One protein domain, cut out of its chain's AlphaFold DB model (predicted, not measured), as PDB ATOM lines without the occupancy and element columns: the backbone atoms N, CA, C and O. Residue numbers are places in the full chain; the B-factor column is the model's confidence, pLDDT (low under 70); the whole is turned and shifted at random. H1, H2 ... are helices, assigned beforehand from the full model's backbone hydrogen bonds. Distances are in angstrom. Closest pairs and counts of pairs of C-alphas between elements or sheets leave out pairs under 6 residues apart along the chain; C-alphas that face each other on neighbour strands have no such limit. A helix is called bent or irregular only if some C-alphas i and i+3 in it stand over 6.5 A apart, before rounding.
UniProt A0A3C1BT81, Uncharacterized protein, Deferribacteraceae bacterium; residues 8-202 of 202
ATOM      1  N   ALA A   8     -27.691  -9.204  -9.689       88.94
ATOM      2  CA  ALA A   8     -28.878  -8.714  -8.994       88.94
ATOM      3  C   ALA A   8     -28.737  -8.751  -7.458       88.94
ATOM      4  O   ALA A   8     -29.245  -7.865  -6.774       88.94
ATOM      5  N   ALA A   9     -28.027  -9.741  -6.905       90.94
ATOM      6  CA  ALA A   9     -27.792  -9.841  -5.465       90.94
ATOM      7  C   ALA A   9     -26.788  -8.784  -4.977       90.94
ATOM      8  O   ALA A   9     -26.961  -8.243  -3.886       90.94
ATOM      9  N   VAL A  10     -25.790  -8.429  -5.797       93.06
ATOM     10  CA  VAL A  10     -24.876  -7.306  -5.509       93.06
ATOM     11  C   VAL A  10     -25.646  -5.987  -5.477       93.06
ATOM     12  O   VAL A  10     -25.514  -5.225  -4.524       93.06
ATOM     13  N   ILE A  11     -26.491  -5.744  -6.481       94.81
ATOM     14  CA  ILE A  11     -27.308  -4.525  -6.565       94.81
ATOM     15  C   ILE A  11     -28.266  -4.436  -5.370       94.81
ATOM     16  O   ILE A  11     -28.320  -3.404  -4.706       94.81
ATOM     17  N   LYS A  12     -28.975  -5.529  -5.047       95.94
ATOM     18  CA  LYS A  12     -29.872  -5.592  -3.882       95.94
ATOM     19  C   LYS A  12     -29.124  -5.306  -2.577       95.94
ATOM     20  O   LYS A  12     -29.647  -4.588  -1.734       95.94
ATOM     21  N   THR A  13     -27.898  -5.814  -2.440       96.56
ATOM     22  CA  THR A  13     -27.037  -5.557  -1.276       96.56
ATOM     23  C   THR A  13     -26.752  -4.063  -1.117       96.56
ATOM     24  O   THR A  13     -27.006  -3.520  -0.047       96.56
ATOM     25  N   GLU A  14     -26.315  -3.376  -2.176       96.38
ATOM     26  CA  GLU A  14     -26.011  -1.937  -2.102       96.38
ATOM     27  C   GLU A  14     -27.257  -1.080  -1.832       96.38
ATOM     28  O   GLU A  14     -27.191  -0.099  -1.094       96.38
ATOM     29  N   ILE A  15     -28.421  -1.465  -2.365       97.81
ATOM     30  CA  ILE A  15     -29.674  -0.734  -2.130       97.81
ATOM     31  C   ILE A  15     -30.061  -0.721  -0.645       97.81
ATOM     32  O   ILE A  15     -30.565   0.300  -0.181       97.81
ATOM     33  N   TYR A  16     -29.789  -1.787   0.124       98.31
ATOM     34  CA  TYR A  16     -30.025  -1.761   1.575       98.31
ATOM     35  C   TYR A  16     -29.239  -0.635   2.255       98.31
ATOM     36  O   TYR A  16     -29.818   0.132   3.022       98.31
ATOM     37  N   ARG A  17     -27.952  -0.480   1.916       96.06
ATOM     38  CA  ARG A  17     -27.102   0.596   2.446       96.06
ATOM     39  C   ARG A  17     -27.646   1.973   2.082       96.06
ATOM     40  O   ARG A  17     -27.710   2.860   2.923       96.06
ATOM     41  N   LEU A  18     -28.061   2.147   0.830       96.25
ATOM     42  CA  LEU A  18     -28.585   3.422   0.340       96.25
ATOM     43  C   LEU A  18     -29.915   3.798   1.007       96.25
ATOM     44  O   LEU A  18     -30.108   4.964   1.331       96.25
ATOM     45  N   PHE A  19     -30.796   2.828   1.272       97.44
ATOM     46  CA  PHE A  19     -31.985   3.079   2.087       97.44
ATOM     47  C   PHE A  19     -31.633   3.409   3.537       97.44
ATOM     48  O   PHE A  19     -32.256   4.312   4.085       97.44
ATOM     49  N   ALA A  20     -30.653   2.734   4.150       95.75
ATOM     50  CA  ALA A  20     -30.248   3.036   5.525       95.75
ATOM     51  C   ALA A  20     -29.855   4.511   5.675       95.75
ATOM     52  O   ALA A  20     -30.338   5.193   6.575       95.75
ATOM     53  N   LEU A  21     -29.082   5.029   4.714       93.50
ATOM     54  CA  LEU A  21     -28.691   6.439   4.664       93.50
ATOM     55  C   LEU A  21     -29.888   7.398   4.586       93.50
ATOM     56  O   LEU A  21     -29.815   8.490   5.133       93.50
ATOM     57  N   CYS A  22     -31.009   7.011   3.970       93.38
ATOM     58  CA  CYS A  22     -32.218   7.843   3.948       93.38
ATOM     59  C   CYS A  22     -32.922   7.953   5.315       93.38
ATOM     60  O   CYS A  22     -33.773   8.830   5.480       93.38
ATOM     61  N   PHE A  23     -32.606   7.063   6.260       94.19
ATOM     62  CA  PHE A  23     -33.211   7.007   7.594       94.19
ATOM     63  C   PHE A  23     -32.254   7.424   8.720       94.19
ATOM     64  O   PHE A  23     -32.633   7.347   9.886       94.19
ATOM     65  N   TYR A  24     -31.058   7.912   8.382       90.62
ATOM     66  CA  TYR A  24     -30.221   8.692   9.293       90.62
ATOM     67  C   TYR A  24     -30.533  10.192   9.172       90.62
ATOM     68  O   TYR A  24     -31.049  10.627   8.136       90.62
ATOM     69  N   PRO A  25     -30.225  11.007  10.201       85.69
ATOM     70  CA  PRO A  25     -30.411  12.451  10.131       85.69
ATOM     71  C   PRO A  25     -29.720  13.041   8.887       85.69
ATOM     72  O   PRO A  25     -28.513  12.844   8.720       85.69
ATOM     73  N   PRO A  26     -30.424  13.811   8.030       78.44
ATOM     74  CA  PRO A  26     -29.865  14.291   6.761       78.44
ATOM     75  C   PRO A  26     -28.512  15.012   6.902       78.44
ATOM     76  O   PRO A  26     -27.581  14.746   6.144       78.44
ATOM     77  N   LYS A  27     -28.346  15.830   7.956       71.12
ATOM     78  CA  LYS A  27     -27.099  16.569   8.254       71.12
ATOM     79  C   LYS A  27     -25.868  15.693   8.479       71.12
ATOM     80  O   LYS A  27     -24.752  16.185   8.337       71.12
ATOM     81  N   GLU A  28     -26.065  14.441   8.870       65.25
ATOM     82  CA  GLU A  28     -24.999  13.515   9.261       65.25
ATOM     83  C   GLU A  28     -24.620  12.558   8.125       65.25
ATOM     84  O   GLU A  28     -23.619  11.847   8.211       65.25
ATOM     85  N   THR A  29     -25.348  12.589   7.004       63.06
ATOM     86  CA  THR A  29     -25.019  11.799   5.811       63.06
ATOM     87  C   THR A  29     -23.911  12.479   4.998       63.06
ATOM     88  O   THR A  29     -24.122  13.201   4.023       63.06
ATOM     89  N   ILE A  30     -22.670  12.287   5.448       51.81
ATOM     90  CA  ILE A  30     -21.458  12.854   4.843       51.81
ATOM     91  C   ILE A  30     -21.204  12.173   3.486       51.81
ATOM     92  O   ILE A  30     -20.546  11.138   3.434       51.81
ATOM     93  N   LEU A  31     -21.772  12.745   2.411       49.53
ATOM     94  CA  LEU A  31     -21.354  12.779   0.990       49.53
ATOM     95  C   LEU A  31     -22.605  12.948   0.102       49.53
ATOM     96  O   LEU A  31     -23.110  11.999  -0.483       49.53
ATOM     97  N   GLU A  32     -23.097  14.189   0.021       60.47
ATOM     98  CA  GLU A  32     -24.076  14.698  -0.951       60.47
ATOM     99  C   GLU A  32     -25.342  13.838  -1.138       60.47
ATOM    100  O   GLU A  32     -25.375  12.965  -2.006       60.47
ATOM    101  N   GLU A  33     -26.423  14.162  -0.413       68.88
ATOM    102  CA  GLU A  33     -27.770  13.560  -0.527       68.88
ATOM    103  C   GLU A  33     -28.173  13.247  -1.982       68.88
ATOM    104  O   GLU A  33     -28.678  12.170  -2.291       68.88
ATOM    105  N   LYS A  34     -27.845  14.144  -2.921       81.25
ATOM    106  CA  LYS A  34     -28.090  13.944  -4.352       81.25
ATOM    107  C   LYS A  34     -27.426  12.689  -4.920       81.25
ATOM    108  O   LYS A  34     -28.051  11.977  -5.699       81.25
ATOM    109  N   THR A  35     -26.170  12.420  -4.577       87.56
ATOM    110  CA  THR A  35     -25.450  11.238  -5.071       87.56
ATOM    111  C   THR A  35     -26.059   9.953  -4.521       87.56
ATOM    112  O   THR A  35     -26.254   9.006  -5.282       87.56
ATOM    113  N   ILE A  36     -26.465   9.961  -3.249       90.25
ATOM    114  CA  ILE A  36     -27.146   8.840  -2.592       90.25
ATOM    115  C   ILE A  36     -28.458   8.527  -3.316       90.25
ATOM    116  O   ILE A  36     -28.681   7.382  -3.714       90.25
ATOM    117  N   ILE A  37     -29.299   9.539  -3.553       93.56
ATOM    118  CA  ILE A  37     -30.598   9.340  -4.208       93.56
ATOM    119  C   ILE A  37     -30.444   8.900  -5.664       93.56
ATOM    120  O   ILE A  37     -31.183   8.025  -6.117       93.56
ATOM    121  N   GLU A  38     -29.467   9.434  -6.396       94.62
ATOM    122  CA  GLU A  38     -29.208   8.991  -7.769       94.62
ATOM    123  C   GLU A  38     -28.731   7.535  -7.833       94.62
ATOM    124  O   GLU A  38     -29.206   6.771  -8.682       94.62
ATOM    125  N   SER A  39     -27.842   7.122  -6.922       95.31
ATOM    126  CA  SER A  39     -27.407   5.727  -6.804       95.31
ATOM    127  C   SER A  39     -28.557   4.805  -6.408       95.31
ATOM    128  O   SER A  39     -28.711   3.741  -7.010       95.31
ATOM    129  N   LEU A  40     -29.404   5.225  -5.463       96.62
ATOM    130  CA  LEU A  40     -30.562   4.453  -5.014       96.62
ATOM    131  C   LEU A  40     -31.550   4.249  -6.159       96.62
ATOM    132  O   LEU A  40     -31.902   3.116  -6.485       96.62
ATOM    133  N   ALA A  41     -31.938   5.331  -6.830       97.12
ATOM    134  CA  ALA A  41     -32.838   5.270  -7.970       97.12
ATOM    135  C   ALA A  41     -32.258   4.431  -9.117       97.12
ATOM    136  O   ALA A  41     -32.979   3.642  -9.721       97.12
ATOM    137  N   SER A  42     -30.955   4.538  -9.398       97.31
ATOM    138  CA  SER A  42     -30.311   3.701 -10.418       97.31
ATOM    139  C   SER A  42     -30.334   2.219 -10.048       97.31
ATOM    140  O   SER A  42     -30.586   1.387 -10.916       97.31
ATOM    141  N   GLY A  43     -30.085   1.879  -8.780       97.06
ATOM    142  CA  GLY A  43     -30.165   0.501  -8.301       97.06
ATOM    143  C   GLY A  43     -31.581  -0.060  -8.425       97.06
ATOM    144  O   GLY A  43     -31.768  -1.157  -8.950       97.06
ATOM    145  N   LEU A  44     -32.585   0.715  -8.003       98.00
ATOM    146  CA  LEU A  44     -34.000   0.363  -8.140       98.00
ATOM    147  C   LEU A  44     -34.387   0.147  -9.612       98.00
ATOM    148  O   LEU A  44     -35.022  -0.857  -9.936       98.00
ATOM    149  N   ASP A  45     -33.938   1.024 -10.516       97.31
ATOM    150  CA  ASP A  45     -34.124   0.870 -11.964       97.31
ATOM    151  C   ASP A  45     -33.526  -0.451 -12.476       97.31
ATOM    152  O   ASP A  45     -34.180  -1.175 -13.228       97.31
ATOM    153  N   SER A  46     -32.313  -0.813 -12.047       96.31
ATOM    154  CA  SER A  46     -31.675  -2.080 -12.437       96.31
ATOM    155  C   SER A  46     -32.404  -3.324 -11.917       96.31
ATOM    156  O   SER A  46     -32.270  -4.392 -12.514       96.31
ATOM    157  N   LEU A  47     -33.200  -3.200 -10.851       95.69
ATOM    158  CA  LEU A  47     -34.071  -4.265 -10.341       95.69
ATOM    159  C   LEU A  47     -35.472  -4.276 -10.980       95.69
ATOM    160  O   LEU A  47     -36.319  -5.078 -10.590       95.69
ATOM    161  N   GLY A  48     -35.742  -3.407 -11.960       96.69
ATOM    162  CA  GLY A  48     -37.051  -3.305 -12.613       96.69
ATOM    163  C   GLY A  48     -38.073  -2.456 -11.848       96.69
ATOM    164  O   GLY A  48     -39.255  -2.441 -12.198       96.69
ATOM    165  N   ILE A  49     -37.639  -1.728 -10.816       97.38
ATOM    166  CA  ILE A  49     -38.468  -0.868  -9.960       97.38
ATOM    167  C   ILE A  49     -38.482   0.563 -10.533       97.38
ATOM    168  O   ILE A  49     -38.099   1.547  -9.902       97.38
ATOM    169  N   HIS A  50     -38.885   0.672 -11.799       97.81
ATOM    170  CA  HIS A  50     -38.701   1.889 -12.597       97.81
ATOM    171  C   HIS A  50     -39.556   3.076 -12.154       97.81
ATOM    172  O   HIS A  50     -39.143   4.235 -12.248       97.81
ATOM    173  N   LYS A  51     -40.789   2.802 -11.718       98.25
ATOM    174  CA  LYS A  51     -41.733   3.854 -11.340       98.25
ATOM    175  C   LYS A  51     -41.237   4.562 -10.083       98.25
ATOM    176  O   LYS A  51     -41.105   5.783 -10.087       98.25
ATOM    177  N   GLU A  52     -40.939   3.796  -9.042       98.38
ATOM    178  CA  GLU A  52     -40.511   4.313  -7.748       98.38
ATOM    179  C   GLU A  52     -39.128   4.969  -7.858       98.38
ATOM    180  O   GLU A  52     -38.934   6.043  -7.299       98.38
ATOM    181  N   ALA A  53     -38.209   4.419  -8.666       97.94
ATOM    182  CA  ALA A  53     -36.928   5.061  -8.977       97.94
ATOM    183  C   ALA A  53     -37.105   6.474  -9.562       97.94
ATOM    184  O   ALA A  53     -36.481   7.437  -9.110       97.94
ATOM    185  N   LYS A  54     -37.982   6.618 -10.565       98.19
ATOM    186  CA  LYS A  54     -38.268   7.912 -11.194       98.19
ATOM    187  C   LYS A  54     -38.939   8.884 -10.224       98.19
ATOM    188  O   LYS A  54     -38.538  10.043 -10.160       98.19
ATOM    189  N   GLU A  55     -39.960   8.428  -9.504       97.94
ATOM    190  CA  GLU A  55     -40.712   9.269  -8.567       97.94
ATOM    191  C   GLU A  55     -39.834   9.753  -7.408       97.94
ATOM    192  O   GLU A  55     -39.926  10.923  -7.043       97.94
ATOM    193  N   LEU A  56     -38.930   8.907  -6.903       95.94
ATOM    194  CA  LEU A  56     -37.962   9.276  -5.872       95.94
ATOM    195  C   LEU A  56     -37.012  10.387  -6.349       95.94
ATOM    196  O   LEU A  56     -36.840  11.379  -5.643       95.94
ATOM    197  N   ARG A  57     -36.449  10.272  -7.565       95.38
ATOM    198  CA  ARG A  57     -35.590  11.323  -8.154       95.38
ATOM    199  C   ARG A  57     -36.315  12.659  -8.260       95.38
ATOM    200  O   ARG A  57     -35.769  13.691  -7.879       95.38
ATOM    201  N   THR A  58     -37.536  12.645  -8.796       96.31
ATOM    202  CA  THR A  58     -38.336  13.867  -8.954       96.31
ATOM    203  C   THR A  58     -38.669  14.481  -7.599       96.31
ATOM    204  O   THR A  58     -38.455  15.674  -7.413       96.31
ATOM    205  N   ALA A  59     -39.110  13.669  -6.636       95.44
ATOM    206  CA  ALA A  59     -39.464  14.144  -5.306       95.44
ATOM    207  C   ALA A  59     -38.267  14.752  -4.562       95.44
ATOM    208  O   ALA A  59     -38.410  15.802  -3.939       95.44
ATOM    209  N   PHE A  60     -37.082  14.143  -4.662       93.69
ATOM    210  CA  PHE A  60     -35.862  14.704  -4.082       93.69
ATOM    211  C   PHE A  60     -35.486  16.047  -4.722       93.69
ATOM    212  O   PHE A  60     -35.227  17.010  -4.012       93.69
ATOM    213  N   ALA A  61     -35.525  16.151  -6.056       91.81
ATOM    214  CA  ALA A  61     -35.173  17.384  -6.766       91.81
ATOM    215  C   ALA A  61     -36.095  18.579  -6.444       91.81
ATOM    216  O   ALA A  61     -35.691  19.729  -6.620       91.81
ATOM    217  N   GLU A  62     -37.326  18.312  -6.004       91.88
ATOM    218  CA  GLU A  62     -38.328  19.323  -5.647       91.88
ATOM    219  C   GLU A  62     -38.361  19.653  -4.145       91.88
ATOM    220  O   GLU A  62     -39.067  20.580  -3.742       91.88
ATOM    221  N   THR A  63     -37.611  18.926  -3.309       89.25
ATOM    222  CA  THR A  63     -37.612  19.117  -1.851       89.25
ATOM    223  C   THR A  63     -36.366  19.890  -1.416       89.25
ATOM    224  O   THR A  63     -35.260  19.592  -1.853       89.25
ATOM    225  N   THR A  64     -36.529  20.903  -0.561       90.50
ATOM    226  CA  THR A  64     -35.382  21.627   0.015       90.50
ATOM    227  C   THR A  64     -34.832  20.892   1.233       90.50
ATOM    228  O   THR A  64     -35.573  20.185   1.919       90.50
ATOM    229  N   ASN A  65     -33.556  21.106   1.552       88.19
ATOM    230  CA  ASN A  65     -32.919  20.493   2.718       88.19
ATOM    231  C   ASN A  65     -33.655  20.845   4.020       88.19
ATOM    232  O   ASN A  65     -33.859  19.984   4.868       88.19
ATOM    233  N   GLU A  66     -34.140  22.082   4.166       90.12
ATOM    234  CA  GLU A  66     -34.899  22.492   5.352       90.12
ATOM    235  C   GLU A  66     -36.220  21.726   5.484       90.12
ATOM    236  O   GLU A  66     -36.629  21.382   6.592       90.12
ATOM    237  N   ALA A  67     -36.892  21.452   4.360       91.94
ATOM    238  CA  ALA A  67     -38.112  20.655   4.353       91.94
ATOM    239  C   ALA A  67     -37.822  19.184   4.696       91.94
ATOM    240  O   ALA A  67     -38.581  18.595   5.463       91.94
ATOM    241  N   LEU A  68     -36.718  18.620   4.189       91.44
ATOM    242  CA  LEU A  68     -36.262  17.269   4.539       91.44
ATOM    243  C   LEU A  68     -35.969  17.139   6.032       91.44
ATOM    244  O   LEU A  68     -36.500  16.246   6.686       91.44
ATOM    245  N   GLU A  69     -35.169  18.050   6.586       91.56
ATOM    246  CA  GLU A  69     -34.806  18.047   8.006       91.56
ATOM    247  C   GLU A  69     -36.032  18.168   8.915       91.56
ATOM    248  O   GLU A  69     -36.137  17.465   9.922       91.56
ATOM    249  N   LEU A  70     -36.968  19.057   8.562       92.06
ATOM    250  CA  LEU A  70     -38.180  19.270   9.345       92.06
ATOM    251  C   LEU A  70     -39.089  18.038   9.329       92.06
ATOM    252  O   LEU A  70     -39.613  17.660  10.375       92.06
ATOM    253  N   ASP A  71     -39.282  17.424   8.163       93.75
ATOM    254  CA  ASP A  71     -40.118  16.229   8.020       93.75
ATOM    255  C   ASP A  71     -39.477  15.023   8.717       93.75
ATOM    256  O   ASP A  71     -40.143  14.338   9.488       93.75
ATOM    257  N   PHE A  72     -38.158  14.834   8.576       94.06
ATOM    258  CA  PHE A  72     -37.415  13.804   9.309       94.06
ATOM    259  C   PHE A  72     -37.598  13.948  10.825       94.06
ATOM    260  O   PHE A  72     -37.962  12.991  11.510       94.06
ATOM    261  N   ALA A  73     -37.411  15.162  11.354       92.50
ATOM    262  CA  ALA A  73     -37.582  15.423  12.778       92.50
ATOM    263  C   ALA A  73     -39.016  15.142  13.249       92.50
ATOM    264  O   ALA A  73     -39.204  14.597  14.336       92.50
ATOM    265  N   LYS A  74     -40.032  15.474  12.442       93.50
ATOM    266  CA  LYS A  74     -41.439  15.183  12.757       93.50
ATOM    267  C   LYS A  74     -41.752  13.689  12.739       93.50
ATOM    268  O   LYS A  74     -42.489  13.233  13.606       93.50
ATOM    269  N   LEU A  75     -41.223  12.954  11.764       94.81
ATOM    270  CA  LEU A  75     -41.524  11.539  11.558       94.81
ATOM    271  C   LEU A  75     -40.842  10.635  12.586       94.81
ATOM    272  O   LEU A  75     -41.486   9.714  13.092       94.81
ATOM    273  N   PHE A  76     -39.565  10.900  12.883       94.25
ATOM    274  CA  PHE A  76     -38.683   9.932  13.546       94.25
ATOM    275  C   PHE A  76     -38.115  10.389  14.898       94.25
ATOM    276  O   PHE A  76     -37.735   9.532  15.686       94.25
ATOM    277  N   ILE A  77     -38.075  11.697  15.199       89.31
ATOM    278  CA  ILE A  77     -37.432  12.221  16.427       89.31
ATOM    279  C   ILE A  77     -38.450  12.780  17.430       89.31
ATOM    280  O   ILE A  77     -38.422  12.435  18.612       89.31
ATOM    281  N   GLY A  78     -39.387  13.609  16.964       74.19
ATOM    282  CA  GLY A  78     -40.419  14.226  17.792       74.19
ATOM    283  C   GLY A  78     -39.877  15.164  18.883       74.19
ATOM    284  O   GLY A  78     -38.681  15.310  19.122       74.19
ATOM    285  N   PRO A  79     -40.789  15.891  19.538       63.62
ATOM    286  CA  PRO A  79     -40.824  15.831  21.002       63.62
ATOM    287  C   PRO A  79     -42.130  15.200  21.520       63.62
ATOM    288  O   PRO A  79     -42.354  15.141  22.727       63.62
ATOM    289  N   PHE A  80     -43.003  14.763  20.610       73.12
ATOM    290  CA  PHE A  80     -44.290  14.117  20.877       73.12
ATOM    291  C   PHE A  80     -44.280  12.669  20.364       73.12
ATOM    292  O   PHE A  80     -43.248  12.181  19.908       73.12
ATOM    293  N   GLU A  81     -45.422  11.982  20.441       81.12
ATOM    294  CA  GLU A  81     -45.585  10.639  19.877       81.12
ATOM    295  C   GLU A  81     -45.170  10.615  18.397       81.12
ATOM    296  O   GLU A  81     -45.661  11.408  17.591       81.12
ATOM    297  N   LEU A  82     -44.228   9.728  18.070       87.50
ATOM    298  CA  LEU A  82     -43.673   9.597  16.729       87.50
ATOM    299  C   LEU A  82     -44.726   9.017  15.777       87.50
ATOM    300  O   LEU A  82     -45.246   7.935  16.059       87.50
ATOM    301  N   PRO A  83     -45.013   9.666  14.633       91.38
ATOM    302  CA  PRO A  83     -45.880   9.096  13.603       91.38
ATOM    303  C   PRO A  83     -45.304   7.804  13.021       91.38
ATOM    304  O   PRO A  83     -46.036   6.851  12.755       91.38
ATOM    305  N   CYS A  84     -43.978   7.767  12.870       95.75
ATOM    306  CA  CYS A  84     -43.246   6.649  12.294       95.75
ATOM    307  C   CYS A  84     -42.085   6.262  13.216       95.75
ATOM    308  O   CYS A  84     -40.934   6.449  12.829       95.75
ATOM    309  N   PRO A  85     -42.340   5.726  14.428       95.56
ATOM    310  CA  PRO A  85     -41.267   5.285  15.319       95.56
ATOM    311  C   PRO A  85     -40.347   4.343  14.533       95.56
ATOM    312  O   PRO A  85     -40.881   3.420  13.930       95.56
ATOM    313  N   PRO A  86     -39.024   4.541  14.452       96.75
ATOM    314  CA  PRO A  86     -38.176   3.775  13.536       96.75
ATOM    315  C   PRO A  86     -37.726   2.415  14.097       96.75
ATOM    316  O   PRO A  86     -36.694   1.907  13.681       96.75
ATOM    317  N   TYR A  87     -38.496   1.811  15.007       97.50
ATOM    318  CA  TYR A  87     -38.096   0.632  15.787       97.50
ATOM    319  C   TYR A  87     -38.982  -0.584  15.500       97.50
ATOM    320  O   TYR A  87     -40.210  -0.501  15.623       97.50
ATOM    321  N   GLY A  88     -38.380  -1.727  15.164       97.00
ATOM    322  CA  GLY A  88     -39.083  -2.967  14.823       97.00
ATOM    323  C   GLY A  88     -40.054  -3.449  15.903       97.00
ATOM    324  O   GLY A  88     -41.199  -3.801  15.603       97.00
ATOM    325  N   SER A  89     -39.649  -3.379  17.167       97.25
ATOM    326  CA  SER A  89     -40.448  -3.698  18.358       97.25
ATOM    327  C   SER A  89     -41.784  -2.952  18.394       97.25
ATOM    328  O   SER A  89     -42.813  -3.540  18.739       97.25
ATOM    329  N   VAL A  90     -41.836  -1.708  17.910       96.88
ATOM    330  CA  VAL A  90     -43.074  -0.914  17.864       96.88
ATOM    331  C   VAL A  90     -44.083  -1.446  16.833       96.88
ATOM    332  O   VAL A  90     -45.295  -1.296  17.014       96.88
ATOM    333  N   TYR A  91     -43.628  -2.107  15.764       96.69
ATOM    334  CA  TYR A  91     -44.506  -2.658  14.718       96.69
ATOM    335  C   TYR A  91     -44.770  -4.155  14.850       96.69
ATOM    336  O   TYR A  91     -45.785  -4.647  14.330       96.69
ATOM    337  N   LEU A  92     -43.850  -4.897  15.464       96.75
ATOM    338  CA  LEU A  92     -43.898  -6.356  15.555       96.75
ATOM    339  C   LEU A  92     -44.506  -6.850  16.867       96.75
ATOM    340  O   LEU A  92     -45.100  -7.930  16.886       96.75
ATOM    341  N   GLU A  93     -44.449  -6.050  17.928       95.12
ATOM    342  CA  GLU A  93     -45.002  -6.408  19.231       95.12
ATOM    343  C   GLU A  93     -46.374  -5.774  19.470       95.12
ATOM    344  O   GLU A  93     -46.725  -4.728  18.924       95.12
ATOM    345  N   LYS A  94     -47.182  -6.422  20.317       89.00
ATOM    346  CA  LYS A  94     -48.530  -5.939  20.651       89.00
ATOM    347  C   LYS A  94     -48.505  -4.665  21.490       89.00
ATOM    348  O   LYS A  94     -49.383  -3.825  21.328       89.00
ATOM    349  N   ASP A  95     -47.506  -4.547  22.358       87.06
ATOM    350  CA  ASP A  95     -47.404  -3.461  23.332       87.06
ATOM    351  C   ASP A  95     -46.816  -2.180  22.718       87.06
ATOM    352  O   ASP A  95     -46.860  -1.128  23.349       87.06
ATOM    353  N   ARG A  96     -46.316  -2.253  21.470       89.25
ATOM    354  CA  ARG A  96     -45.791  -1.120  20.688       89.25
ATOM    355  C   ARG A  96     -44.730  -0.288  21.429       89.25
ATOM    356  O   ARG A  96     -44.690   0.932  21.295       89.25
ATOM    357  N   GLN A  97     -43.885  -0.943  22.220       90.38
ATOM    358  CA  GLN A  97     -42.837  -0.301  23.013       90.38
ATOM    359  C   GLN A  97     -41.481  -0.362  22.306       90.38
ATOM    360  O   GLN A  97     -41.198  -1.327  21.603       90.38
ATOM    361  N   ILE A  98     -40.649   0.655  22.528       91.75
ATOM    362  CA  ILE A  98     -39.241   0.686  22.108       91.75
ATOM    363  C   ILE A  98     -38.425  -0.196  23.067       91.75
ATOM    364  O   ILE A  98     -38.792  -0.317  24.237       91.75
ATOM    365  N   MET A  99     -37.315  -0.779  22.598       91.25
ATOM    366  CA  MET A  99     -36.473  -1.704  23.382       91.25
ATOM    367  C   MET A  99     -37.252  -2.943  23.856       91.25
ATOM    368  O   MET A  99     -37.111  -3.398  24.993       91.25
ATOM    369  N   GLY A 100     -38.118  -3.466  22.986       93.62
ATOM    370  CA  GLY A 100     -38.925  -4.651  23.255       93.62
ATOM    371  C   GLY A 100     -38.150  -5.966  23.125       93.62
ATOM    372  O   GLY A 100     -36.921  -6.011  23.011       93.62
ATOM    373  N   LYS A 101     -38.891  -7.077  23.114       94.94
ATOM    374  CA  LYS A 101     -38.314  -8.408  22.886       94.94
ATOM    375  C   LYS A 101     -37.632  -8.500  21.515       94.94
ATOM    376  O   LYS A 101     -36.544  -9.060  21.423       94.94
ATOM    377  N   THR A 102     -38.243  -7.936  20.475       96.56
ATOM    378  CA  THR A 102     -37.693  -7.876  19.117       96.56
ATOM    379  C   THR A 102     -36.313  -7.233  19.117       96.56
ATOM    380  O   THR A 102     -35.414  -7.786  18.499       96.56
ATOM    381  N   THR A 103     -36.101  -6.145  19.862       96.56
ATOM    382  CA  THR A 103     -34.783  -5.506  19.970       96.56
ATOM    383  C   THR A 103     -33.720  -6.475  20.492       96.56
ATOM    384  O   THR A 103     -32.615  -6.531  19.957       96.56
ATOM    385  N   MET A 104     -34.048  -7.268  21.517       96.00
ATOM    386  CA  MET A 104     -33.117  -8.241  22.101       96.00
ATOM    387  C   MET A 104     -32.854  -9.421  21.160       96.00
ATOM    388  O   MET A 104     -31.711  -9.852  21.015       96.00
ATOM    389  N   ASP A 105     -33.901  -9.923  20.502       97.19
ATOM    390  CA  ASP A 105     -33.793 -11.015  19.533       97.19
ATOM    391  C   ASP A 105     -32.913 -10.593  18.336       97.19
ATOM    392  O   ASP A 105     -32.038 -11.349  17.911       97.19
ATOM    393  N   VAL A 106     -33.090  -9.367  17.830       97.19
ATOM    394  CA  VAL A 106     -32.289  -8.797  16.733       97.19
ATOM    395  C   VAL A 106     -30.833  -8.575  17.153       97.19
ATOM    396  O   VAL A 106     -29.929  -8.972  16.418       97.19
ATOM    397  N   ALA A 107     -30.581  -8.051  18.357       96.06
ATOM    398  CA  ALA A 107     -29.221  -7.900  18.881       96.06
ATOM    399  C   ALA A 107     -28.478  -9.249  18.969       96.06
ATOM    400  O   ALA A 107     -27.339  -9.362  18.521       96.06
ATOM    401  N   ALA A 108     -29.143 -10.304  19.452       96.12
ATOM    402  CA  ALA A 108     -28.556 -11.646  19.514       96.12
ATOM    403  C   ALA A 108     -28.249 -12.229  18.118       96.12
ATOM    404  O   ALA A 108     -27.287 -12.980  17.948       96.12
ATOM    405  N   ILE A 109     -29.045 -11.884  17.102       97.25
ATOM    406  CA  ILE A 109     -28.784 -12.266  15.705       97.25
ATOM    407  C   ILE A 109     -27.534 -11.557  15.172       97.25
ATOM    408  O   ILE A 109     -26.745 -12.183  14.460       97.25
ATOM    409  N   TYR A 110     -27.326 -10.288  15.527       96.44
ATOM    410  CA  TYR A 110     -26.105  -9.565  15.166       96.44
ATOM    411  C   TYR A 110     -24.883 -10.236  15.790       96.44
ATOM    412  O   TYR A 110     -23.938 -10.559  15.070       96.44
ATOM    413  N   GLU A 111     -24.946 -10.561  17.082       94.62
ATOM    414  CA  GLU A 111     -23.869 -11.266  17.785       94.62
ATOM    415  C   GLU A 111     -23.565 -12.630  17.151       94.62
ATOM    416  O   GLU A 111     -22.401 -12.977  16.942       94.62
ATOM    417  N   ALA A 112     -24.598 -13.390  16.766       91.62
ATOM    418  CA  ALA A 112     -24.439 -14.662  16.060       91.62
ATOM    419  C   ALA A 112     -23.776 -14.497  14.679       91.62
ATOM    420  O   ALA A 112     -23.081 -15.402  14.213       91.62
ATOM    421  N   ALA A 113     -23.945 -13.338  14.036       92.19
ATOM    422  CA  ALA A 113     -23.226 -12.965  12.822       92.19
ATOM    423  C   ALA A 113     -21.808 -12.424  13.098       92.19
ATOM    424  O   ALA A 113     -21.088 -12.112  12.149       92.19
ATOM    425  N   GLY A 114     -21.379 -12.310  14.358       92.19
ATOM    426  CA  GLY A 114     -20.110 -11.686  14.745       92.19
ATOM    427  C   GLY A 114     -20.114 -10.161  14.618       92.19
ATOM    428  O   GLY A 114     -19.058  -9.567  14.411       92.19
ATOM    429  N   LEU A 115     -21.292  -9.541  14.687       92.50
ATOM    430  CA  LEU A 115     -21.507  -8.099  14.613       92.50
ATOM    431  C   LEU A 115     -22.106  -7.591  15.928       92.50
ATOM    432  O   LEU A 115     -22.734  -8.334  16.675       92.50
ATOM    433  N   GLN A 116     -21.919  -6.307  16.200       88.06
ATOM    434  CA  GLN A 116     -22.532  -5.611  17.328       88.06
ATOM    435  C   GLN A 116     -22.841  -4.178  16.905       88.06
ATOM    436  O   GLN A 116     -22.141  -3.627  16.052       88.06
ATOM    437  N   VAL A 117     -23.885  -3.588  17.484       83.88
ATOM    438  CA  VAL A 117     -24.159  -2.155  17.324       83.88
ATOM    439  C   VAL A 117     -23.132  -1.388  18.153       83.88
ATOM    440  O   VAL A 117     -22.850  -1.776  19.285       83.88
ATOM    441  N   GLU A 118     -22.557  -0.327  17.590       83.69
ATOM    442  CA  GLU A 118     -21.624   0.531  18.324       83.69
ATOM    443  C   GLU A 118     -22.339   1.211  19.500       83.69
ATOM    444  O   GLU A 118     -23.448   1.728  19.348       83.69
ATOM    445  N   GLU A 119     -21.711   1.219  20.680       75.62
ATOM    446  CA  GLU A 119     -22.312   1.791  21.894       75.62
ATOM    447  C   GLU A 119     -22.602   3.292  21.731       75.62
ATOM    448  O   GLU A 119     -23.574   3.815  22.286       75.62
ATOM    449  N   GLU A 120     -21.786   3.977  20.929       77.75
ATOM    450  CA  GLU A 120     -21.888   5.399  20.615       77.75
ATOM    451  C   GLU A 120     -23.088   5.757  19.728       77.75
ATOM    452  O   GLU A 120     -23.481   6.924  19.705       77.75
ATOM    453  N   MET A 121     -23.699   4.793  19.023       76.94
ATOM    454  CA  MET A 121     -24.875   5.069  18.185       76.94
ATOM    455  C   MET A 121     -26.116   5.416  19.012       76.94
ATOM    456  O   MET A 121     -27.007   6.081  18.498       76.94
ATOM    457  N   HIS A 122     -26.188   4.987  20.278       84.19
ATOM    458  CA  HIS A 122     -27.319   5.235  21.188       84.19
ATOM    459  C   HIS A 122     -28.717   4.845  20.654       84.19
ATOM    460  O   HIS A 122     -29.721   5.183  21.279       84.19
ATOM    461  N   GLU A 123     -28.792   4.084  19.561       91.31
ATOM    462  CA  GLU A 123     -30.033   3.587  18.974       91.31
ATOM    463  C   GLU A 123     -30.247   2.095  19.309       91.31
ATOM    464  O   GLU A 123     -29.296   1.306  19.302       91.31
ATOM    465  N   PRO A 124     -31.492   1.673  19.591       93.94
ATOM    466  CA  PRO A 124     -31.888   0.270  19.653       93.94
ATOM    467  C   PRO A 124     -31.464  -0.537  18.417       93.94
ATOM    468  O   PRO A 124     -31.565  -0.065  17.287       93.94
ATOM    469  N   ALA A 125     -31.081  -1.800  18.623       95.81
ATOM    470  CA  ALA A 125     -30.647  -2.694  17.546       95.81
ATOM    471  C   ALA A 125     -31.706  -2.922  16.450       95.81
ATOM    472  O   ALA A 125     -31.355  -3.232  15.321       95.81
ATOM    473  N   ASP A 126     -32.990  -2.750  16.766       97.31
ATOM    474  CA  ASP A 126     -34.110  -2.864  15.827       97.31
ATOM    475  C   ASP A 126     -34.474  -1.534  15.143       97.31
ATOM    476  O   ASP A 126     -35.583  -1.390  14.621       97.31
ATOM    477  N   HIS A 127     -33.583  -0.537  15.154       97.44
ATOM    478  CA  HIS A 127     -33.755   0.669  14.347       97.44
ATOM    479  C   HIS A 127     -33.697   0.323  12.847       97.44
ATOM    480  O   HIS A 127     -32.805  -0.401  12.403       97.44
ATOM    481  N   ILE A 128     -34.600   0.873  12.028       98.12
ATOM    482  CA  ILE A 128     -34.708   0.526  10.596       98.12
ATOM    483  C   ILE A 128     -33.395   0.712   9.825       98.12
ATOM    484  O   ILE A 128     -33.046  -0.135   9.005       98.12
ATOM    485  N   ALA A 129     -32.652   1.789  10.094       96.31
ATOM    486  CA  ALA A 129     -31.364   2.032   9.446       96.31
ATOM    487  C   ALA A 129     -30.333   0.948   9.812       96.31
ATOM    488  O   ALA A 129     -29.636   0.458   8.929       96.31
ATOM    489  N   ILE A 130     -30.321   0.500  11.072       96.81
ATOM    490  CA  ILE A 130     -29.411  -0.541  11.565       96.81
ATOM    491  C   ILE A 130     -29.778  -1.902  10.959       96.81
ATOM    492  O   ILE A 130     -28.902  -2.613  10.467       96.81
ATOM    493  N   GLU A 131     -31.068  -2.253  10.894       98.31
ATOM    494  CA  GLU A 131     -31.495  -3.495  10.236       98.31
ATOM    495  C   GLU A 131     -31.160  -3.509   8.733       98.31
ATOM    496  O   GLU A 131     -30.735  -4.536   8.197       98.31
ATOM    497  N   LEU A 132     -31.300  -2.370   8.046       98.44
ATOM    498  CA  LEU A 132     -30.889  -2.207   6.648       98.44
ATOM    499  C   LEU A 132     -29.367  -2.355   6.482       98.44
ATOM    500  O   LEU A 132     -28.910  -3.065   5.582       98.44
ATOM    501  N   GLU A 133     -28.566  -1.747   7.355       96.94
ATOM    502  CA  GLU A 133     -27.107  -1.911   7.345       96.94
ATOM    503  C   GLU A 133     -26.689  -3.352   7.618       96.94
ATOM    504  O   GLU A 133     -25.818  -3.881   6.927       96.94
ATOM    505  N   PHE A 134     -27.357  -4.038   8.542       97.94
ATOM    506  CA  PHE A 134     -27.114  -5.454   8.792       97.94
ATOM    507  C   PHE A 134     -27.366  -6.306   7.538       97.94
ATOM    508  O   PHE A 134     -26.554  -7.172   7.197       97.94
ATOM    509  N   MET A 135     -28.432  -6.021   6.781       98.25
ATOM    510  CA  MET A 135     -28.706  -6.691   5.502       98.25
ATOM    511  C   MET A 135     -27.615  -6.437   4.454       98.25
ATOM    512  O   MET A 135     -27.236  -7.362   3.726       98.25
ATOM    513  N   TYR A 136     -27.082  -5.214   4.397       97.88
ATOM    514  CA  TYR A 136     -25.933  -4.867   3.557       97.88
ATOM    515  C   TYR A 136     -24.661  -5.629   3.968       97.88
ATOM    516  O   TYR A 136     -23.982  -6.215   3.116       97.88
ATOM    517  N   LEU A 137     -24.352  -5.670   5.266       97.31
ATOM    518  CA  LEU A 137     -23.172  -6.347   5.806       97.31
ATOM    519  C   LEU A 137     -23.224  -7.857   5.551       97.31
ATOM    520  O   LEU A 137     -22.245  -8.428   5.066       97.31
ATOM    521  N   LEU A 138     -24.375  -8.496   5.789       96.62
ATOM    522  CA  LEU A 138     -24.574  -9.913   5.473       96.62
ATOM    523  C   LEU A 138     -24.387 -10.186   3.977       96.62
ATOM    524  O   LEU A 138     -23.652 -11.102   3.620       96.62
ATOM    525  N   GLY A 139     -25.000  -9.387   3.096       96.31
ATOM    526  CA  GLY A 139     -24.852  -9.555   1.645       96.31
ATOM    527  C   GLY A 139     -23.401  -9.420   1.175       96.31
ATOM    528  O   GLY A 139     -22.922 -10.226   0.374       96.31
ATOM    529  N   THR A 140     -22.673  -8.449   1.730       96.44
ATOM    530  CA  THR A 140     -21.251  -8.225   1.432       96.44
ATOM    531  C   THR A 140     -20.384  -9.384   1.917       96.44
ATOM    532  O   THR A 140     -19.512  -9.851   1.181       96.44
ATOM    533  N   ARG A 141     -20.642  -9.896   3.126       95.81
ATOM    534  CA  ARG A 141     -19.898 -11.031   3.683       95.81
ATOM    535  C   ARG A 141     -20.162 -12.318   2.909       95.81
ATOM    536  O   ARG A 141     -19.204 -12.978   2.533       95.81
ATOM    537  N   ILE A 142     -21.423 -12.624   2.587       95.44
ATOM    538  CA  ILE A 142     -21.787 -13.789   1.757       95.44
ATOM    539  C   ILE A 142     -21.029 -13.742   0.428       95.44
ATOM    540  O   ILE A 142     -20.401 -14.725   0.047       95.44
ATOM    541  N   LYS A 143     -21.036 -12.589  -0.252       94.12
ATOM    542  CA  LYS A 143     -20.288 -12.406  -1.501       94.12
ATOM    543  C   LYS A 143     -18.793 -12.686  -1.311       94.12
ATOM    544  O   LYS A 143     -18.198 -13.360  -2.149       94.12
ATOM    545  N   SER A 144     -18.192 -12.177  -0.233       94.25
ATOM    546  CA  SER A 144     -16.769 -12.398   0.044       94.25
ATOM    547  C   SER A 144     -16.445 -13.873   0.300       94.25
ATOM    548  O   SER A 144     -15.419 -14.348  -0.180       94.25
ATOM    549  N   GLU A 145     -17.286 -14.599   1.041       93.44
ATOM    550  CA  GLU A 145     -17.087 -16.036   1.286       93.44
ATOM    551  C   GLU A 145     -17.229 -16.851  -0.011       93.44
ATOM    552  O   GLU A 145     -16.410 -17.733  -0.284       93.44
ATOM    553  N   ASP A 146     -18.193 -16.496  -0.868       89.19
ATOM    554  CA  ASP A 146     -18.370 -17.097  -2.197       89.19
ATOM    555  C   ASP A 146     -17.133 -16.886  -3.090       89.19
ATOM    556  O   ASP A 146     -16.639 -17.830  -3.717       89.19
ATOM    557  N   GLU A 147     -16.583 -15.666  -3.125       91.62
ATOM    558  CA  GLU A 147     -15.361 -15.335  -3.875       91.62
ATOM    559  C   GLU A 147     -14.135 -16.101  -3.347       91.62
ATOM    560  O   GLU A 147     -13.298 -16.559  -4.134       91.62
ATOM    561  N   ASN A 148     -14.074 -16.334  -2.033       91.75
ATOM    562  CA  ASN A 148     -13.035 -17.128  -1.372       91.75
ATOM    563  C   ASN A 148     -13.255 -18.649  -1.474       91.75
ATOM    564  O   ASN A 148     -12.426 -19.422  -0.989       91.75
ATOM    565  N   ARG A 149     -14.329 -19.102  -2.141       89.38
ATOM    566  CA  ARG A 149     -14.736 -20.518  -2.264       89.38
ATOM    567  C   ARG A 149     -15.026 -21.190  -0.918       89.38
ATOM    568  O   ARG A 149     -14.939 -22.416  -0.810       89.38
ATOM    569  N   ASN A 150     -15.404 -20.403   0.081       91.44
ATOM    570  CA  ASN A 150     -15.801 -20.872   1.398       91.44
ATOM    571  C   ASN A 150     -17.318 -21.099   1.444       91.44
ATOM    572  O   ASN A 150     -18.085 -20.332   2.023       91.44
ATOM    573  N   LYS A 151     -17.762 -22.151   0.750       90.44
ATOM    574  CA  LYS A 151     -19.189 -22.391   0.521       90.44
ATOM    575  C   LYS A 151     -19.979 -22.648   1.812       90.44
ATOM    576  O   LYS A 151     -21.131 -22.249   1.897       90.44
ATOM    577  N   GLU A 152     -19.373 -23.307   2.796       94.19
ATOM    578  CA  GLU A 152     -20.036 -23.635   4.064       94.19
ATOM    579  C   GLU A 152     -20.426 -22.371   4.846       94.19
ATOM    580  O   GLU A 152     -21.575 -22.235   5.274       94.19
ATOM    581  N   ASP A 153     -19.512 -21.403   4.943       92.56
ATOM    582  CA  ASP A 153     -19.791 -20.128   5.607       92.56
ATOM    583  C   ASP A 153     -20.756 -19.260   4.785       92.56
ATOM    584  O   ASP A 153     -21.659 -18.639   5.350       92.56
ATOM    585  N   ALA A 154     -20.628 -19.254   3.453       93.00
ATOM    586  CA  ALA A 154     -21.560 -18.551   2.569       93.00
ATOM    587  C   ALA A 154     -23.001 -19.086   2.692       93.00
ATOM    588  O   ALA A 154     -23.950 -18.298   2.772       93.00
ATOM    589  N   ASP A 155     -23.168 -20.412   2.751       94.12
ATOM    590  CA  ASP A 155     -24.462 -21.075   2.938       94.12
ATOM    591  C   ASP A 155     -25.029 -20.752   4.336       94.12
ATOM    592  O   ASP A 155     -26.178 -20.317   4.447       94.12
ATOM    593  N   THR A 156     -24.205 -20.833   5.387       95.50
ATOM    594  CA  THR A 156     -24.601 -20.505   6.771       95.50
ATOM    595  C   THR A 156     -25.079 -19.055   6.906       95.50
ATOM    596  O   THR A 156     -26.146 -18.783   7.462       95.50
ATOM    597  N   LEU A 157     -24.331 -18.098   6.352       95.44
ATOM    598  CA  LEU A 157     -24.713 -16.681   6.356       95.44
ATOM    599  C   LEU A 157     -25.969 -16.424   5.518       95.44
ATOM    600  O   LEU A 157     -26.799 -15.588   5.882       95.44
ATOM    601  N   SER A 158     -26.139 -17.146   4.409       95.31
ATOM    602  CA  SER A 158     -27.336 -17.051   3.570       95.31
ATOM    603  C   SER A 158     -28.587 -17.546   4.294       95.31
ATOM    604  O   SER A 158     -29.659 -16.950   4.144       95.31
ATOM    605  N   GLU A 159     -28.474 -18.607   5.094       97.06
ATOM    606  CA  GLU A 159     -29.556 -19.102   5.952       97.06
ATOM    607  C   GLU A 159     -29.899 -18.101   7.057       97.06
ATOM    608  O   GLU A 159     -31.075 -17.763   7.225       97.06
ATOM    609  N   LEU A 160     -28.885 -17.552   7.738       97.25
ATOM    610  CA  LEU A 160     -29.069 -16.508   8.749       97.25
ATOM    611  C   LEU A 160     -29.781 -15.284   8.162       97.25
ATOM    612  O   LEU A 160     -30.786 -14.832   8.714       97.25
ATOM    613  N   LYS A 161     -29.321 -14.800   6.998       97.06
ATOM    614  CA  LYS A 161     -29.944 -13.680   6.282       97.06
ATOM    615  C   LYS A 161     -31.405 -13.972   5.961       97.06
ATOM    616  O   LYS A 161     -32.253 -13.131   6.229       97.06
ATOM    617  N   ARG A 162     -31.724 -15.146   5.400       97.31
ATOM    618  CA  ARG A 162     -33.111 -15.520   5.052       97.31
ATOM    619  C   ARG A 162     -34.013 -15.594   6.282       97.31
ATOM    620  O   ARG A 162     -35.168 -15.171   6.212       97.31
ATOM    621  N   MET A 163     -33.508 -16.134   7.389       98.00
ATOM    622  CA  MET A 163     -34.252 -16.219   8.646       98.00
ATOM    623  C   MET A 163     -34.558 -14.821   9.187       98.00
ATOM    624  O   MET A 163     -35.729 -14.515   9.426       98.00
ATOM    625  N   PHE A 164     -33.540 -13.963   9.299       98.38
ATOM    626  CA  PHE A 164     -33.698 -12.584   9.759       98.38
ATOM    627  C   PHE A 164     -34.651 -11.792   8.852       98.38
ATOM    628  O   PHE A 164     -35.613 -11.187   9.325       98.38
ATOM    629  N   GLU A 165     -34.438 -11.881   7.536       97.75
ATOM    630  CA  GLU A 165     -35.228 -11.193   6.515       97.75
ATOM    631  C   GLU A 165     -36.716 -11.546   6.597       97.75
ATOM    632  O   GLU A 165     -37.567 -10.660   6.590       97.75
ATOM    633  N   SER A 166     -37.041 -12.835   6.701       97.69
ATOM    634  CA  SER A 166     -38.433 -13.299   6.715       97.69
ATOM    635  C   SER A 166     -39.136 -13.122   8.061       97.69
ATOM    636  O   SER A 166     -40.344 -12.888   8.081       97.69
ATOM    637  N   SER A 167     -38.404 -13.235   9.173       97.38
ATOM    638  CA  SER A 167     -38.996 -13.260  10.518       97.38
ATOM    639  C   SER A 167     -39.074 -11.881  11.171       97.38
ATOM    640  O   SER A 167     -39.997 -11.643  11.948       97.38
ATOM    641  N   TYR A 168     -38.140 -10.980  10.848       97.88
ATOM    642  CA  TYR A 168     -38.009  -9.672  11.497       97.88
ATOM    643  C   TYR A 168     -38.100  -8.536  10.477       97.88
ATOM    644  O   TYR A 168     -39.079  -7.788  10.473       97.88
ATOM    645  N   PHE A 169     -37.144  -8.473   9.549       98.50
ATOM    646  CA  PHE A 169     -36.959  -7.290   8.713       98.50
ATOM    647  C   PHE A 169     -38.119  -7.027   7.745       98.50
ATOM    648  O   PHE A 169     -38.663  -5.930   7.752       98.50
ATOM    649  N   ILE A 170     -38.568  -7.994   6.930       98.44
ATOM    650  CA  ILE A 170     -39.669  -7.753   5.972       98.44
ATOM    651  C   ILE A 170     -40.973  -7.363   6.691       98.44
ATOM    652  O   ILE A 170     -41.570  -6.350   6.313       98.44
ATOM    653  N   PRO A 171     -41.451  -8.097   7.719       98.38
ATOM    654  CA  PRO A 171     -42.662  -7.715   8.447       98.38
ATOM    655  C   PRO A 171     -42.603  -6.303   9.045       98.38
ATOM    656  O   PRO A 171     -43.622  -5.606   9.059       98.38
ATOM    657  N   PHE A 172     -41.431  -5.886   9.529       98.44
ATOM    658  CA  PHE A 172     -41.195  -4.541  10.043       98.44
ATOM    659  C   PHE A 172     -41.149  -3.511   8.911       98.44
ATOM    660  O   PHE A 172     -41.979  -2.601   8.888       98.44
ATOM    661  N   ALA A 173     -40.256  -3.689   7.937       98.56
ATOM    662  CA  ALA A 173     -40.036  -2.766   6.829       98.56
ATOM    663  C   ALA A 173     -41.323  -2.479   6.047       98.56
ATOM    664  O   ALA A 173     -41.548  -1.340   5.646       98.56
ATOM    665  N   LEU A 174     -42.208  -3.466   5.872       98.50
ATOM    666  CA  LEU A 174     -43.510  -3.270   5.222       98.50
ATOM    667  C   LEU A 174     -44.428  -2.323   6.000       98.50
ATOM    668  O   LEU A 174     -45.016  -1.420   5.414       98.50
ATOM    669  N   LYS A 175     -44.552  -2.511   7.315       98.38
ATOM    670  CA  LYS A 175     -45.412  -1.662   8.153       98.38
ATOM    671  C   LYS A 175     -44.820  -0.266   8.332       98.38
ATOM    672  O   LYS A 175     -45.555   0.715   8.305       98.38
ATOM    673  N   PHE A 176     -43.503  -0.190   8.498       98.56
ATOM    674  CA  PHE A 176     -42.778   1.068   8.615       98.56
ATOM    675  C   PHE A 176     -42.875   1.891   7.325       98.56
ATOM    676  O   PHE A 176     -43.209   3.070   7.373       98.56
ATOM    677  N   SER A 177     -42.660   1.266   6.165       98.56
ATOM    678  CA  SER A 177     -42.775   1.949   4.870       98.56
ATOM    679  C   SER A 177     -44.181   2.484   4.596       98.56
ATOM    680  O   SER A 177     -44.300   3.600   4.090       98.56
ATOM    681  N   ASP A 178     -45.230   1.743   4.971       98.38
ATOM    682  CA  ASP A 178     -46.611   2.235   4.909       98.38
ATOM    683  C   ASP A 178     -46.819   3.452   5.816       98.38
ATOM    684  O   ASP A 178     -47.322   4.477   5.358       98.38
ATOM    685  N   ALA A 179     -46.350   3.394   7.067       98.06
ATOM    686  CA  ALA A 179     -46.444   4.525   7.987       98.06
ATOM    687  C   ALA A 179     -45.739   5.776   7.433       98.06
ATOM    688  O   ALA A 179     -46.317   6.863   7.452       98.06
ATOM    689  N   VAL A 180     -44.531   5.629   6.879       98.25
ATOM    690  CA  VAL A 180     -43.785   6.741   6.265       98.25
ATOM    691  C   VAL A 180     -44.530   7.310   5.055       98.25
ATOM    692  O   VAL A 180     -44.674   8.527   4.949       98.25
ATOM    693  N   ALA A 181     -45.045   6.456   4.168       98.06
ATOM    694  CA  ALA A 181     -45.793   6.892   2.990       98.06
ATOM    695  C   ALA A 181     -47.086   7.650   3.348       98.06
ATOM    696  O   ALA A 181     -47.468   8.598   2.656       98.06
ATOM    697  N   GLU A 182     -47.747   7.252   4.436       98.00
ATOM    698  CA  GLU A 182     -48.999   7.851   4.903       98.00
ATOM    699  C   GLU A 182     -48.795   9.162   5.676       98.00
ATOM    700  O   GLU A 182     -49.595  10.086   5.516       98.00
ATOM    701  N   ASN A 183     -47.740   9.258   6.492       97.25
ATOM    702  CA  ASN A 183     -47.579  10.346   7.466       97.25
ATOM    703  C   ASN A 183     -46.576  11.433   7.058       97.25
ATOM    704  O   ASN A 183     -46.604  12.510   7.649       97.25
ATOM    705  N   ALA A 184     -45.707  11.190   6.072       96.88
ATOM    706  CA  ALA A 184     -44.752  12.198   5.613       96.88
ATOM    707  C   ALA A 184     -45.450  13.452   5.062       96.88
ATOM    708  O   ALA A 184     -46.496  13.375   4.410       96.88
ATOM    709  N   GLU A 185     -44.858  14.623   5.278       95.62
ATOM    710  CA  GLU A 185     -45.337  15.874   4.681       95.62
ATOM    711  C   GLU A 185     -44.689  16.126   3.315       95.62
ATOM    712  O   GLU A 185     -45.354  16.588   2.382       95.62
ATOM    713  N   THR A 186     -43.409  15.781   3.169       95.56
ATOM    714  CA  THR A 186     -42.661  15.933   1.919       95.56
ATOM    715  C   THR A 186     -42.980  14.805   0.949       95.56
ATOM    716  O   THR A 186     -43.176  13.649   1.327       95.56
ATOM    717  N   LEU A 187     -42.985  15.119  -0.350       96.88
ATOM    718  CA  LEU A 187     -43.070  14.075  -1.371       96.88
ATOM    719  C   LEU A 187     -41.869  13.132  -1.300       96.88
ATOM    720  O   LEU A 187     -42.031  11.951  -1.587       96.88
ATOM    721  N   PHE A 188     -40.696  13.629  -0.897       96.06
ATOM    722  CA  PHE A 188     -39.505  12.805  -0.761       96.06
ATOM    723  C   PHE A 188     -39.731  11.625   0.185       96.06
ATOM    724  O   PHE A 188     -39.671  10.487  -0.276       96.06
ATOM    725  N   TYR A 189     -40.073  11.856   1.459       97.00
ATOM    726  CA  TYR A 189     -40.255  10.743   2.396       97.00
ATOM    727  C   TYR A 189     -41.431   9.844   2.010       97.00
ATOM    728  O   TYR A 189     -41.309   8.625   2.127       97.00
ATOM    729  N   LYS A 190     -42.507  10.393   1.421       98.38
ATOM    730  CA  LYS A 190     -43.583   9.560   0.854       98.38
ATOM    731  C   LYS A 190     -43.056   8.571  -0.180       98.38
ATOM    732  O   LYS A 190     -43.341   7.377  -0.104       98.38
ATOM    733  N   LYS A 191     -42.263   9.061  -1.137       98.25
ATOM    734  CA  LYS A 191     -41.678   8.235  -2.200       98.25
ATOM    735  C   LYS A 191     -40.587   7.306  -1.694       98.25
ATOM    736  O   LYS A 191     -40.498   6.192  -2.195       98.25
ATOM    737  N   THR A 192     -39.837   7.688  -0.667       97.94
ATOM    738  CA  THR A 192     -38.891   6.797   0.016       97.94
ATOM    739  C   THR A 192     -39.614   5.617   0.668       97.94
ATOM    740  O   THR A 192     -39.192   4.477   0.480       97.94
ATOM    741  N   GLY A 193     -40.734   5.855   1.361       98.25
ATOM    742  CA  GLY A 193     -41.578   4.796   1.926       98.25
ATOM    743  C   GLY A 193     -42.118   3.849   0.848       98.25
ATOM    744  O   GLY A 193     -41.889   2.642   0.904       98.25
ATOM    745  N   GLU A 194     -42.753   4.391  -0.196       98.62
ATOM    746  CA  GLU A 194     -43.265   3.594  -1.323       98.62
ATOM    747  C   GLU A 194     -42.160   2.768  -2.013       98.62
ATOM    748  O   GLU A 194     -42.351   1.579  -2.294       98.62
ATOM    749  N   ALA A 195     -40.991   3.372  -2.249       98.56
ATOM    750  CA  ALA A 195     -39.844   2.711  -2.862       98.56
ATOM    751  C   ALA A 195     -39.293   1.584  -1.980       98.56
ATOM    752  O   ALA A 195     -39.041   0.491  -2.490       98.56
ATOM    753  N   LEU A 196     -39.153   1.808  -0.667       98.69
ATOM    754  CA  LEU A 196     -38.702   0.782   0.276       98.69
ATOM    755  C   LEU A 196     -39.667  -0.403   0.286       98.69
ATOM    756  O   LEU A 196     -39.235  -1.547   0.144       98.69
ATOM    757  N   LYS A 197     -40.978  -0.142   0.371       98.56
ATOM    758  CA  LYS A 197     -42.011  -1.187   0.319       98.56
ATOM    759  C   LYS A 197     -41.903  -2.019  -0.952       98.56
ATOM    760  O   LYS A 197     -41.978  -3.251  -0.919       98.56
ATOM    761  N   LYS A 198     -41.730  -1.349  -2.092       98.38
ATOM    762  CA  LYS A 198     -41.612  -2.023  -3.382       98.38
ATOM    763  C   LYS A 198     -40.332  -2.850  -3.476       98.38
ATOM    764  O   LYS A 198     -40.372  -3.962  -3.987       98.38
ATOM    765  N   PHE A 199     -39.229  -2.337  -2.944       98.31
ATOM    766  CA  PHE A 199     -37.940  -3.016  -2.917       98.31
ATOM    767  C   PHE A 199     -37.957  -4.293  -2.071       98.31
ATOM    768  O   PHE A 199     -37.496  -5.335  -2.532       98.31
ATOM    769  N   VAL A 200     -38.529  -4.256  -0.865       96.44
ATOM    770  CA  VAL A 200     -38.566  -5.440   0.015       96.44
ATOM    771  C   VAL A 200     -39.588  -6.498  -0.428       96.44
ATOM    772  O   VAL A 200     -39.570  -7.613   0.084       96.44
ATOM    773  N   THR A 201     -40.460  -6.171  -1.390       93.25
ATOM    774  CA  THR A 201     -41.433  -7.105  -1.997       93.25
ATOM    775  C   THR A 201     -41.029  -7.624  -3.377       93.25
ATOM    776  O   THR A 201     -41.755  -8.447  -3.939       93.25
ATOM    777  N   ALA A 202     -39.904  -7.150  -3.919       85.88
ATOM    778  CA  ALA A 202     -39.331  -7.575  -5.196       85.88
ATOM    779  C   ALA A 202     -38.316  -8.718  -5.019       85.88
ATOM    780  O   ALA A 202     -38.427  -9.688  -5.801       85.88
TER     781      ALA A 202
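What this domain is: This is residues 8 to 202 of the 202 residues of an uncharacterized protein of Deferribacteraceae bacterium (UniProt A0A3C1BT81). The long helix H8 bends between two arms, and a helix folds back along each: H7 beside H8a, and H9 beside H8b. On one side of H8b, H9 joins H1, H2 and H3 in an up-and-down bundle, each helix running against the one before it in the chain; on the other side lie the smaller H5 and H6, with H4 near the end of H8b. The 195 printed residues include nine named helices, H1 to H9 in chain order, and no named strand, so the class is all helix. The whole is compact, with a radius of gyration of the C-alphas of 16.4 A, and spans 47 by 39 by 29 A.

Where its parts are: H8, residues 151 to 183, was assigned as one helix by its hydrogen bonds but is bent: C-alphas 167 and 170 are 7.2 A apart. Its arms are H8a, residues 151 to 167, 24.0 A long, and H8b, residues 170 to 183, 19.8 A. H7, residues 128 to 147, measures 28.9 A, and H9, residues 187 to 200, 20.1 A, ending with C-alpha 200 at (-38.566, -5.440, 0.015). H1, residues 8 to 22, is 21.3 A long and begins with C-alpha 8 at (-28.878, -8.714, -8.994). H2 is residues 33 to 46, 20.0 A; H3 residues 50 to 62, 18.8 A; H4 residues 65 to 77, 16.6 A; H5 residues 88 to 92, 5.9 A; H6 residues 101 to 112, 16.7 A.

How they stand to each other: H8a and H8b stand at a steep tilt of 46 degrees. H8b and H9 form a helical hairpin at a shallow tilt of 19 degrees; their closest C-alphas, Ala 181 and Lys 190, are 4.1 A apart. H7 and H8a form another, at 21 degrees, closest at Ile 142 and Ala 154, 4.8 A. H9 touches H3 at Ala 59 and Phe 188, 4.7 A, opposite ways. H2 touches H3 at Ala 41 and Ala 53, 4.2 A, and H1 at Leu 18 and Leu 40, 5.8 A. H1 touches H7 at Ala 20 and Ala 129, 4.2 A. H5 touches H8b at Gly 88 and Phe 172, 5.5 A, and H6 at Ser 89 and Thr 102, 5.1 A. H4 only just touches H9, with 3 pairs of C-alphas within 8 A, closest at Leu 68 and Phe 188, 7.7 A. Every O i to N i+4 pair is within hydrogen-bond range in H2 to H7, H8a and H9; H1 has 10 of 11 and H8b 9 of 10.

The domain as a whole: The farthest C-alphas, Phe 80 and Arg 149, are 51.1 A apart. The printed part has no cut. The link from H6 to H7, residues 113 to 127, is long. Mean pLDDT of the printed part is 92.9; residues 28 to 33 and 79 are under 70.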